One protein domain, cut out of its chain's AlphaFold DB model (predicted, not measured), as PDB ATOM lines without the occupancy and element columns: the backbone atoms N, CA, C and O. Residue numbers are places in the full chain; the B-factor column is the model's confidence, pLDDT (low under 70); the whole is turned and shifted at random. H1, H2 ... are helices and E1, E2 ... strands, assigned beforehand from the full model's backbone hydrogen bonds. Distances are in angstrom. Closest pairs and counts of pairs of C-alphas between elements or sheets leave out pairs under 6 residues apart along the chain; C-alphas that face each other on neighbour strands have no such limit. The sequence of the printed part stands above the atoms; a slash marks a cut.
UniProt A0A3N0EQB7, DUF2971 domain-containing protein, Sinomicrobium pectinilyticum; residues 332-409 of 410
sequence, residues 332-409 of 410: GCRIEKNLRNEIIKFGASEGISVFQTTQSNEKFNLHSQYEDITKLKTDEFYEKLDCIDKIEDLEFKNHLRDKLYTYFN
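What this domain is: This is residues 332 to 409 of the 410 residues of the protein "DUF2971 domain-containing protein" of Sinomicrobium pectinilyticum (UniProt A0A3N0EQB7). A small hairpin of two strands, E1 and E2, with helix H1 packed alongside it through residues 340 to 348, makes one lobe, and a hairpin of two helices, H2 and H3, makes an arm reaching away from it. H2 starts beside H1 and leads outward, and H3 folds back side by side with H2 without reaching the first lobe. The printed part has 78 residues with three named helices and two named strands, in the order H1, E1, E2, H2, H3; the sheet's order is E1 - E2, antiparallel, and the class is mixed, helices and strands. The whole is loose, with a radius of gyration of the C-alphas of 16.1 A, and flat in outline, spanning 48 by 33 by 16 A.

Where its parts are: Find C-alpha 353 at (-127.016, -147.780, 48.484); from there strand E1, residues 353 to 359, runs 19.9 A to C-alpha 359 at (-122.180, -132.005, 59.628). Strand E2, residues 366 to 371, covers 15.4 A. Before E1 look for helix H1, residues 337 to 350, 20.1 A long. After E2 comes the longest helix, H2, residues 373 to 389, 24.0 A long. Helix H3, residues 394 to 408, covers 21.2 A and ends at C-alpha 408 at (-137.827, -157.414, 66.265).

How they stand to each other: Start at the hairpin of E1 and E2, antiparallel neighbours with 144 degrees between their directions. There N 356 and O 369 are 2.8 A apart and N 367 and O 358 are 2.9 A apart, both within hydrogen-bond range. Next look at H1: its closest C-alpha pair with E1 is Gly 347 and Ser 353, 6.1 A apart, and with E2 it is Ile 344 and Glu 371, 7.0 A apart. H1 and H2 touch, H2 with residues 373 to 376 alone; the closest C-alphas, those of Ala 348 and Ile 373, are 6.5 A apart. These two helices run opposite ways at a shallow tilt of 33 degrees, only just short of steep. H2 and H3 form a helical hairpin and touch, with the C-alphas of Ile 388 and Lys 397 closest at 6.0 A. They run opposite ways at a shallow tilt of 6 degrees. H3 is apart from H1, E1 and E2, and H2 is apart from E1. In H1, H2 and H3 every O i to N i+4 pair is within hydrogen-bond range.

The domain as a whole: Look for the two C-alphas farthest apart at Phe 364 and Glu 395, 49.3 A from each other. The printed part has no cut. The links from H1 to E1, E2 to H2 and H2 to H3 are tight, the link from E1 to E2 is short, and no link is long. The mean pLDDT of the printed part is 93.0, and no printed residue is under 70.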
ATOM      1  N   GLY A 332    -129.891-135.744  53.384       98.31
ATOM      2  CA  GLY A 332    -129.466-134.498  54.003       98.31
ATOM      3  C   GLY A 332    -129.351-134.622  55.524       98.31
ATOM      4  O   GLY A 332    -130.072-135.381  56.169       98.31
ATOM      5  N   CYS A 333    -128.443-133.855  56.124       97.44
ATOM      6  CA  CYS A 333    -128.174-133.920  57.563       97.44
ATOM      7  C   CYS A 333    -129.307-133.378  58.450       97.44
ATOM      8  O   CYS A 333    -129.238-133.495  59.670       97.44
ATOM      9  N   ARG A 334    -130.346-132.783  57.851       97.94
ATOM     10  CA  ARG A 334    -131.563-132.308  58.526       97.94
ATOM     11  C   ARG A 334    -132.820-133.015  58.014       97.94
ATOM     12  O   ARG A 334    -133.918-132.488  58.188       97.94
ATOM     13  N   ILE A 335    -132.666-134.146  57.324       98.06
ATOM     14  CA  ILE A 335    -133.799-134.913  56.807       98.06
ATOM     15  C   ILE A 335    -134.725-135.343  57.948       98.06
ATOM     16  O   ILE A 335    -134.276-135.694  59.040       98.06
ATOM     17  N   GLU A 336    -136.031-135.293  57.699       97.00
ATOM     18  CA  GLU A 336    -137.021-135.751  58.667       97.00
ATOM     19  C   GLU A 336    -136.979-137.283  58.781       97.00
ATOM     20  O   GLU A 336    -136.736-137.994  57.803       97.00
ATOM     21  N   LYS A 337    -137.191-137.790  59.995       92.81
ATOM     22  CA  LYS A 337    -136.984-139.194  60.339       92.81
ATOM     23  C   LYS A 337    -137.890-140.150  59.564       92.81
ATOM     24  O   LYS A 337    -137.410-141.182  59.104       92.81
ATOM     25  N   ASN A 338    -139.173-139.835  59.386       93.31
ATOM     26  CA  ASN A 338    -140.061-140.706  58.617       93.31
ATOM     27  C   ASN A 338    -139.626-140.761  57.152       93.31
ATOM     28  O   ASN A 338    -139.506-141.851  56.600       93.31
ATOM     29  N   LEU A 339    -139.299-139.614  56.546       96.00
ATOM     30  CA  LEU A 339    -138.781-139.587  55.175       96.00
ATOM     31  C   LEU A 339    -137.467-140.372  55.037       96.00
ATOM     32  O   LEU A 339    -137.325-141.160  54.104       96.00
ATOM     33  N   ARG A 340    -136.528-140.196  55.978       96.12
ATOM     34  CA  ARG A 340    -135.278-140.971  56.052       96.12
ATOM     35  C   ARG A 340    -135.565-142.470  56.008       96.12
ATOM     36  O   ARG A 340    -134.989-143.187  55.194       96.12
ATOM     37  N   ASN A 341    -136.474-142.927  56.863       94.12
ATOM     38  CA  ASN A 341    -136.803-144.339  57.004       94.12
ATOM     39  C   ASN A 341    -137.460-144.903  55.738       94.12
ATOM     40  O   ASN A 341    -137.119-146.008  55.323       94.12
ATOM     41  N   GLU A 342    -138.354-144.150  55.094       94.75
ATOM     42  CA  GLU A 342    -138.972-144.564  53.829       94.75
ATOM     43  C   GLU A 342    -137.947-144.677  52.692       94.75
ATOM     44  O   GLU A 342    -137.985-145.640  51.927       94.75
ATOM     45  N   ILE A 343    -136.977-143.759  52.614       97.12
ATOM     46  CA  ILE A 343    -135.914-143.834  51.601       97.12
ATOM     47  C   ILE A 343    -134.976-145.021  51.861       97.12
ATOM     48  O   ILE A 343    -134.599-145.700  50.910       97.12
ATOM     49  N   ILE A 344    -134.629-145.322  53.119       96.25
ATOM     50  CA  ILE A 344    -133.810-146.503  53.455       96.25
ATOM     51  C   ILE A 344    -134.536-147.799  53.067       96.25
ATOM     52  O   ILE A 344    -133.927-148.689  52.477       96.25
ATOM     53  N   LYS A 345    -135.842-147.904  53.352       94.62
ATOM     54  CA  LYS A 345    -136.653-149.068  52.953       94.62
ATOM     55  C   LYS A 345    -136.696-149.236  51.435       94.62
ATOM     56  O   LYS A 345    -136.506-150.349  50.956       94.62
ATOM     57  N   PHE A 346    -136.911-148.143  50.699       95.50
ATOM     58  CA  PHE A 346    -136.882-148.145  49.235       95.50
ATOM     59  C   PHE A 346    -135.507-148.552  48.695       95.50
ATOM     60  O   PHE A 346    -135.410-149.403  47.819       95.50
ATOM     61  N   GLY A 347    -134.429-147.996  49.254       95.81
ATOM     62  CA  GLY A 347    -133.074-148.362  48.857       95.81
ATOM     63  C   GLY A 347    -132.809-149.856  49.043       95.81
ATOM     64  O   GLY A 347    -132.319-150.516  48.133       95.81
ATOM     65  N   ALA A 348    -133.234-150.423  50.174       94.69
ATOM     66  CA  ALA A 348    -133.111-151.852  50.432       94.69
ATOM     67  C   ALA A 348    -133.937-152.723  49.463       94.69
ATOM     68  O   ALA A 348    -133.453-153.781  49.065       94.69
ATOM     69  N   SER A 349    -135.151-152.307  49.075       94.38
ATOM     70  CA  SER A 349    -135.988-153.085  48.145       94.38
ATOM     71  C   SER A 349    -135.457-153.078  46.713       94.38
ATOM     72  O   SER A 349    -135.586-154.081  46.019       94.38
ATOM     73  N   GLU A 350    -134.840-151.974  46.293       94.81
ATOM     74  CA  GLU A 350    -134.298-151.800  44.939       94.81
ATOM     75  C   GLU A 350    -132.799-152.139  44.833       94.81
ATOM     76  O   GLU A 350    -132.225-152.062  43.750       94.81
ATOM     77  N   GLY A 351    -132.136-152.490  45.941       94.56
ATOM     78  CA  GLY A 351    -130.689-152.738  45.965       94.56
ATOM     79  C   GLY A 351    -129.831-151.476  45.787       94.56
ATOM     80  O   GLY A 351    -128.692-151.562  45.333       94.56
ATOM     81  N   ILE A 352    -130.364-150.305  46.140       96.25
ATOM     82  CA  ILE A 352    -129.699-149.002  46.042       96.25
ATOM     83  C   ILE A 352    -129.011-148.664  47.368       96.25
ATOM     84  O   ILE A 352    -129.612-148.742  48.442       96.25
ATOM     85  N   SER A 353    -127.758-148.211  47.295       97.25
ATOM     86  CA  SER A 353    -127.016-147.780  48.484       97.25
ATOM     87  C   SER A 353    -127.544-146.451  49.027       97.25
ATOM     88  O   SER A 353    -127.683-145.480  48.282       97.25
ATOM     89  N   VAL A 354    -127.798-146.382  50.336       98.31
ATOM     90  CA  VAL A 354    -128.273-145.165  51.007       98.31
ATOM     91  C   VAL A 354    -127.244-144.709  52.034       98.31
ATOM     92  O   VAL A 354    -126.702-145.513  52.787       98.31
ATOM     93  N   PHE A 355    -126.971-143.406  52.071       98.25
ATOM     94  CA  PHE A 355    -125.985-142.805  52.959       98.25
ATOM     95  C   PHE A 355    -126.598-141.651  53.748       98.25
ATOM     96  O   PHE A 355    -127.103-140.695  53.164       98.25
ATOM     97  N   GLN A 356    -126.511-141.687  55.075       97.44
ATOM     98  CA  GLN A 356    -126.857-140.548  55.918       97.44
ATOM     99  C   GLN A 356    -125.694-139.559  55.955       97.44
ATOM    100  O   GLN A 356    -124.569-139.948  56.269       97.44
ATOM    101  N   THR A 357    -125.960-138.276  55.688       97.75
ATOM    102  CA  THR A 357    -124.954-137.225  55.888       97.75
ATOM    103  C   THR A 357    -125.035-136.600  57.280       97.75
ATOM    104  O   THR A 357    -126.120-136.450  57.846       97.75
ATOM    105  N   THR A 358    -123.892-136.193  57.830       96.62
ATOM    106  CA  THR A 358    -123.759-135.449  59.090       96.62
ATOM    107  C   THR A 358    -122.835-134.250  58.899       96.62
ATOM    108  O   THR A 358    -121.974-134.248  58.020       96.62
ATOM    109  N   GLN A 359    -123.039-133.190  59.681       96.25
ATOM    110  CA  GLN A 359    -122.180-132.005  59.628       96.25
ATOM    111  C   GLN A 359    -120.832-132.302  60.290       96.25
ATOM    112  O   GLN A 359    -120.792-132.914  61.356       96.25
ATOM    113  N   SER A 360    -119.737-131.854  59.674       93.75
ATOM    114  CA  SER A 360    -118.437-131.859  60.339       93.75
ATOM    115  C   SER A 360    -118.377-130.767  61.408       93.75
ATOM    116  O   SER A 360    -118.838-129.647  61.194       93.75
ATOM    117  N   ASN A 361    -117.760-131.079  62.550       92.94
ATOM    118  CA  ASN A 361    -117.483-130.100  63.607       92.94
ATOM    119  C   ASN A 361    -116.203-129.285  63.342       92.94
ATOM    120  O   ASN A 361    -115.911-128.350  64.081       92.94
ATOM    121  N   GLU A 362    -115.431-129.637  62.308       92.44
ATOM    122  CA  GLU A 362    -114.112-129.048  62.035       92.44
ATOM    123  C   GLU A 362    -114.059-128.266  60.720       92.44
ATOM    124  O   GLU A 362    -113.270-127.331  60.577       92.44
ATOM    125  N   LYS A 363    -114.868-128.658  59.731       91.56
ATOM    126  CA  LYS A 363    -114.843-128.102  58.372       91.56
ATOM    127  C   LYS A 363    -116.256-127.811  57.873       91.56
ATOM    128  O   LYS A 363    -117.226-128.414  58.310       91.56
ATOM    129  N   PHE A 364    -116.374-126.918  56.891       90.62
ATOM    130  CA  PHE A 364    -117.639-126.648  56.195       90.62
ATOM    131  C   PHE A 364    -117.961-127.736  55.156       90.62
ATOM    132  O   PHE A 364    -118.102-127.453  53.968       90.62
ATOM    133  N   ASN A 365    -118.038-128.991  55.597       94.19
ATOM    134  CA  ASN A 365    -118.375-130.145  54.771       94.19
ATOM    135  C   ASN A 365    -119.255-131.146  55.535       94.19
ATOM    136  O   ASN A 365    -119.540-130.995  56.727       94.19
ATOM    137  N   LEU A 366    -119.718-132.154  54.803       96.69
ATOM    138  CA  LEU A 366    -120.479-133.273  55.332       96.69
ATOM    139  C   LEU A 366    -119.606-134.531  55.416       96.69
ATOM    140  O   LEU A 366    -118.670-134.710  54.638       96.69
ATOM    141  N   HIS A 367    -119.960-135.424  56.331       96.38
ATOM    142  CA  HIS A 367    -119.518-136.816  56.336       96.38
ATOM    143  C   HIS A 367    -120.698-137.705  55.968       96.38
ATOM    144  O   HIS A 367    -121.823-137.397  56.348       96.38
ATOM    145  N   SER A 368    -120.462-138.795  55.245       96.38
ATOM    146  CA  SER A 368    -121.499-139.771  54.904       96.38
ATOM    147  C   SER A 368    -121.241-141.107  55.585       96.38
ATOM    148  O   SER A 368    -120.112-141.594  55.589       96.38
ATOM    149  N   GLN A 369    -122.297-141.730  56.097       95.38
ATOM    150  CA  GLN A 369    -122.266-143.086  56.632       95.38
ATOM    151  C   GLN A 369    -123.300-143.941  55.906       95.38
ATOM    152  O   GLN A 369    -124.430-143.502  55.710       95.38
ATOM    153  N   TYR A 370    -122.914-145.155  55.519       95.25
ATOM    154  CA  TYR A 370    -123.835-146.124  54.932       95.25
ATOM    155  C   TYR A 370    -124.967-146.471  55.910       95.25
ATOM    156  O   TYR A 370    -124.743-146.626  57.116       95.25
ATOM    157  N   GLU A 371    -126.177-146.570  55.370       90.81
ATOM    158  CA  GLU A 371    -127.388-146.966  56.073       90.81
ATOM    159  C   GLU A 371    -127.949-148.230  55.432       90.81
ATOM    160  O   GLU A 371    -128.195-148.271  54.226       90.81
ATOM    161  N   ASP A 372    -128.203-149.242  56.257       85.69
ATOM    162  CA  ASP A 372    -128.923-150.437  55.845       85.69
ATOM    163  C   ASP A 372    -130.176-150.653  56.696       85.69
ATOM    164  O   ASP A 372    -130.415-150.011  57.727       85.69
ATOM    165  N   ILE A 373    -131.011-151.582  56.235       85.19
ATOM    166  CA  ILE A 373    -132.273-151.894  56.896       85.19
ATOM    167  C   ILE A 373    -132.074-152.541  58.274       85.19
ATOM    168  O   ILE A 373    -132.965-152.466  59.117       85.19
ATOM    169  N   THR A 374    -130.918-153.157  58.524       84.88
ATOM    170  CA  THR A 374    -130.582-153.788  59.805       84.88
ATOM    171  C   THR A 374    -130.296-152.724  60.856       84.88
ATOM    172  O   THR A 374    -130.851-152.781  61.954       84.88
ATOM    173  N   LYS A 375    -129.498-151.712  60.508       83.19
ATOM    174  CA  LYS A 375    -129.221-150.545  61.343       83.19
ATOM    175  C   LYS A 375    -130.505-149.775  61.628       83.19
ATOM    176  O   LYS A 375    -130.787-149.505  62.787       83.19
ATOM    177  N   LEU A 376    -131.353-149.562  60.615       86.31
ATOM    178  CA  LEU A 376    -132.662-148.933  60.810       86.31
ATOM    179  C   LEU A 376    -133.543-149.697  61.814       86.31
ATOM    180  O   LEU A 376    -134.116-149.086  62.712       86.31
ATOM    181  N   LYS A 377    -133.650-151.026  61.677       85.56
ATOM    182  CA  LYS A 377    -134.409-151.862  62.625       85.56
ATOM    183  C   LYS A 377    -133.813-151.817  64.031       85.56
ATOM    184  O   LYS A 377    -134.556-151.812  65.005       85.56
ATOM    185  N   THR A 378    -132.487-151.781  64.128       86.44
ATOM    186  CA  THR A 378    -131.765-151.696  65.403       86.44
ATOM    187  C   THR A 378    -132.041-150.364  66.099       86.44
ATOM    188  O   THR A 378    -132.400-150.356  67.274       86.44
ATOM    189  N   ASP A 379    -131.954-149.252  65.369       85.56
ATOM    190  CA  ASP A 379    -132.269-147.916  65.879       85.56
ATOM    191  C   ASP A 379    -133.736-147.848  66.340       85.56
ATOM    192  O   ASP A 379    -134.018-147.416  67.457       85.56
ATOM    193  N   GLU A 380    -134.673-148.359  65.530       86.88
ATOM    194  CA  GLU A 380    -136.102-148.389  65.873       86.88
ATOM    195  C   GLU A 380    -136.382-149.240  67.125       86.88
ATOM    196  O   GLU A 380    -137.234-148.881  67.944       86.88
ATOM    197  N   PHE A 381    -135.666-150.355  67.296       90.25
ATOM    198  CA  PHE A 381    -135.755-151.194  68.488       90.25
ATOM    199  C   PHE A 381    -135.320-150.427  69.743       90.25
ATOM    200  O   PHE A 381    -136.091-150.347  70.700       90.25
ATOM    201  N   TYR A 382    -134.125-149.827  69.740       90.25
ATOM    202  CA  TYR A 382    -133.601-149.128  70.917       90.25
ATOM    203  C   TYR A 382    -134.401-147.871  71.262       90.25
ATOM    204  O   TYR A 382    -134.654-147.613  72.434       90.25
ATOM    205  N   GLU A 383    -134.892-147.128  70.274       88.25
ATOM    206  CA  GLU A 383    -135.753-145.970  70.530       88.25
ATOM    207  C   GLU A 383    -137.092-146.360  71.167       88.25
ATOM    208  O   GLU A 383    -137.582-145.680  72.074       88.25
ATOM    209  N   LYS A 384    -137.705-147.458  70.700       91.75
ATOM    210  CA  LYS A 384    -138.926-147.992  71.316       91.75
ATOM    211  C   LYS A 384    -138.643-148.504  72.723       91.75
ATOM    212  O   LYS A 384    -139.455-148.257  73.615       91.75
ATOM    213  N   LEU A 385    -137.502-149.159  72.932       92.25
ATOM    214  CA  LEU A 385    -137.066-149.622  74.247       92.25
ATOM    215  C   LEU A 385    -136.892-148.445  75.219       92.25
ATOM    216  O   LEU A 385    -137.468-148.476  76.300       92.25
ATOM    217  N   ASP A 386    -136.225-147.367  74.805       91.94
ATOM    218  CA  ASP A 386    -136.059-146.138  75.594       91.94
ATOM    219  C   ASP A 386    -137.397-145.481  75.964       91.94
ATOM    220  O   ASP A 386    -137.538-144.882  77.034       91.94
ATOM    221  N   CYS A 387    -138.399-145.559  75.084       91.56
ATOM    222  CA  CYS A 387    -139.741-145.057  75.377       91.56
ATOM    223  C   CYS A 387    -140.465-145.940  76.400       91.56
ATOM    224  O   CYS A 387    -141.092-145.414  77.319       91.56
ATOM    225  N   ILE A 388    -140.359-147.265  76.262       93.50
ATOM    226  CA  ILE A 388    -140.920-148.230  77.218       93.50
ATOM    227  C   ILE A 388    -140.238-148.091  78.584       93.50
ATOM    228  O   ILE A 388    -140.886-148.190  79.623       93.50
ATOM    229  N   ASP A 389    -138.943-147.796  78.606       92.12
ATOM    230  CA  ASP A 389    -138.156-147.730  79.833       92.12
ATOM    231  C   ASP A 389    -138.530-146.570  80.753       92.12
ATOM    232  O   ASP A 389    -138.302-146.675  81.962       92.12
ATOM    233  N   LYS A 390    -139.174-145.536  80.198       94.00
ATOM    234  CA  LYS A 390    -139.730-144.375  80.910       94.00
ATOM    235  C   LYS A 390    -141.086-144.646  81.577       94.00
ATOM    236  O   LYS A 390    -141.586-143.771  82.276       94.00
ATOM    237  N   ILE A 391    -141.698-145.811  81.356       94.88
ATOM    238  CA  ILE A 391    -142.982-146.188  81.965       94.88
ATOM    239  C   ILE A 391    -142.763-146.574  83.435       94.88
ATOM    240  O   ILE A 391    -141.908-147.406  83.738       94.88
ATOM    241  N   GLU A 392    -143.547-145.980  84.341       95.31
ATOM    242  CA  GLU A 392    -143.458-146.228  85.792       95.31
ATOM    243  C   GLU A 392    -144.076-147.571  86.216       95.31
ATOM    244  O   GLU A 392    -143.549-148.240  87.104       95.31
ATOM    245  N   ASP A 393    -145.172-147.986  85.571       96.25
ATOM    246  CA  ASP A 393    -145.825-149.274  85.823       96.25
ATOM    247  C   ASP A 393    -144.922-150.428  85.363       96.25
ATOM    248  O   ASP A 393    -144.719-150.651  84.166       96.25
ATOM    249  N   LEU A 394    -144.378-151.166  86.332       93.25
ATOM    250  CA  LEU A 394    -143.406-152.226  86.091       93.25
ATOM    251  C   LEU A 394    -144.003-153.432  85.353       93.25
ATOM    252  O   LEU A 394    -143.318-154.037  84.526       93.25
ATOM    253  N   GLU A 395    -145.258-153.789  85.633       94.38
ATOM    254  CA  GLU A 395    -145.917-154.939  85.009       94.38
ATOM    255  C   GLU A 395    -146.236-154.625  83.545       94.38
ATOM    256  O   GLU A 395    -145.887-155.392  82.641       94.38
ATOM    257  N   PHE A 396    -146.785-153.435  83.293       94.31
ATOM    258  CA  PHE A 396    -147.055-152.961  81.941       94.31
ATOM    259  C   PHE A 396    -145.771-152.746  81.127       94.31
ATOM    260  O   PHE A 396    -145.697-153.145  79.962       94.31
ATOM    261  N   LYS A 397    -144.722-152.182  81.740       95.12
ATOM    262  CA  LYS A 397    -143.396-152.023  81.125       95.12
ATOM    263  C   LYS A 397    -142.800-153.361  80.692       95.12
ATOM    264  O   LYS A 397    -142.349-153.480  79.553       95.12
ATOM    265  N   ASN A 398    -142.809-154.369  81.568       93.12
ATOM    266  CA  ASN A 398    -142.292-155.700  81.239       93.12
ATOM    267  C   ASN A 398    -143.101-156.346  80.107       93.12
ATOM    268  O   ASN A 398    -142.515-156.827  79.139       93.12
ATOM    269  N   HIS A 399    -144.435-156.244  80.154       94.44
ATOM    270  CA  HIS A 399    -145.305-156.729  79.082       94.44
ATOM    271  C   HIS A 399    -144.984-156.098  77.712       94.44
ATOM    272  O   HIS A 399    -144.977-156.784  76.687       94.44
ATOM    273  N   LEU A 400    -144.721-154.786  77.670       95.12
ATOM    274  CA  LEU A 400    -144.360-154.092  76.432       95.12
ATOM    275  C   LEU A 400    -142.955-154.450  75.934       95.12
ATOM    276  O   LEU A 400    -142.774-154.579  74.721       95.12
ATOM    277  N   ARG A 401    -141.979-154.636  76.835       93.25
ATOM    278  CA  ARG A 401    -140.632-155.105  76.467       93.25
ATOM    279  C   ARG A 401    -140.696-156.466  75.784       93.25
ATOM    280  O   ARG A 401    -140.147-156.603  74.696       93.25
ATOM    281  N   ASP A 402    -141.415-157.426  76.362       92.31
ATOM    282  CA  ASP A 402    -141.552-158.770  75.787       92.31
ATOM    283  C   ASP A 402    -142.138-158.711  74.370       92.31
ATOM    284  O   ASP A 402    -141.572-159.275  73.432       92.31
ATOM    285  N   LYS A 403    -143.209-157.926  74.176       93.88
ATOM    286  CA  LYS A 403    -143.797-157.688  72.847       93.88
ATOM    287  C   LYS A 403    -142.810-157.066  71.859       93.88
ATOM    288  O   LYS A 403    -142.814-157.440  70.686       93.88
ATOM    289  N   LEU A 404    -141.990-156.113  72.306       92.12
ATOM    290  CA  LEU A 404    -140.985-155.469  71.464       92.12
ATOM    291  C   LEU A 404    -139.915-156.472  71.013       92.12
ATOM    292  O   LEU A 404    -139.597-156.521  69.823       92.12
ATOM    293  N   TYR A 405    -139.399-157.296  71.931       90.94
ATOM    294  CA  TYR A 405    -138.424-158.339  71.607       90.94
ATOM    295  C   TYR A 405    -138.983-159.346  70.598       90.94
ATOM    296  O   TYR A 405    -138.297-159.654  69.626       90.94
ATOM    297  N   THR A 406    -140.231-159.801  70.768       89.81
ATOM    298  CA  THR A 406    -140.882-160.707  69.804       89.81
ATOM    299  C   THR A 406    -141.055-160.070  68.423       89.81
ATOM    300  O   THR A 406    -140.903-160.743  67.413       89.81
ATOM    301  N   TYR A 407    -141.360-158.771  68.349       86.56
ATOM    302  CA  TYR A 407    -141.555-158.088  67.066       86.56
ATOM    303  C   TYR A 407    -140.250-157.924  66.263       86.56
ATOM    304  O   TYR A 407    -140.271-158.031  65.037       86.56
ATOM    305  N   PHE A 408    -139.121-157.645  66.929       84.38
ATOM    306  CA  PHE A 408    -137.827-157.414  66.265       84.38
ATOM    307  C   PHE A 408    -136.962-158.677  66.106       84.38
ATOM    308  O   PHE A 408    -136.081-158.677  65.247       84.38
ATOM    309  N   ASN A 409    -137.240-159.747  66.860       78.56
ATOM    310  CA  ASN A 409    -136.644-161.082  66.705       78.56
ATOM    311  C   ASN A 409    -137.745-162.138  66.456       78.56
ATOM    312  O   ASN A 409    -138.055-162.902  67.375       78.56
TER     313      ASN A 409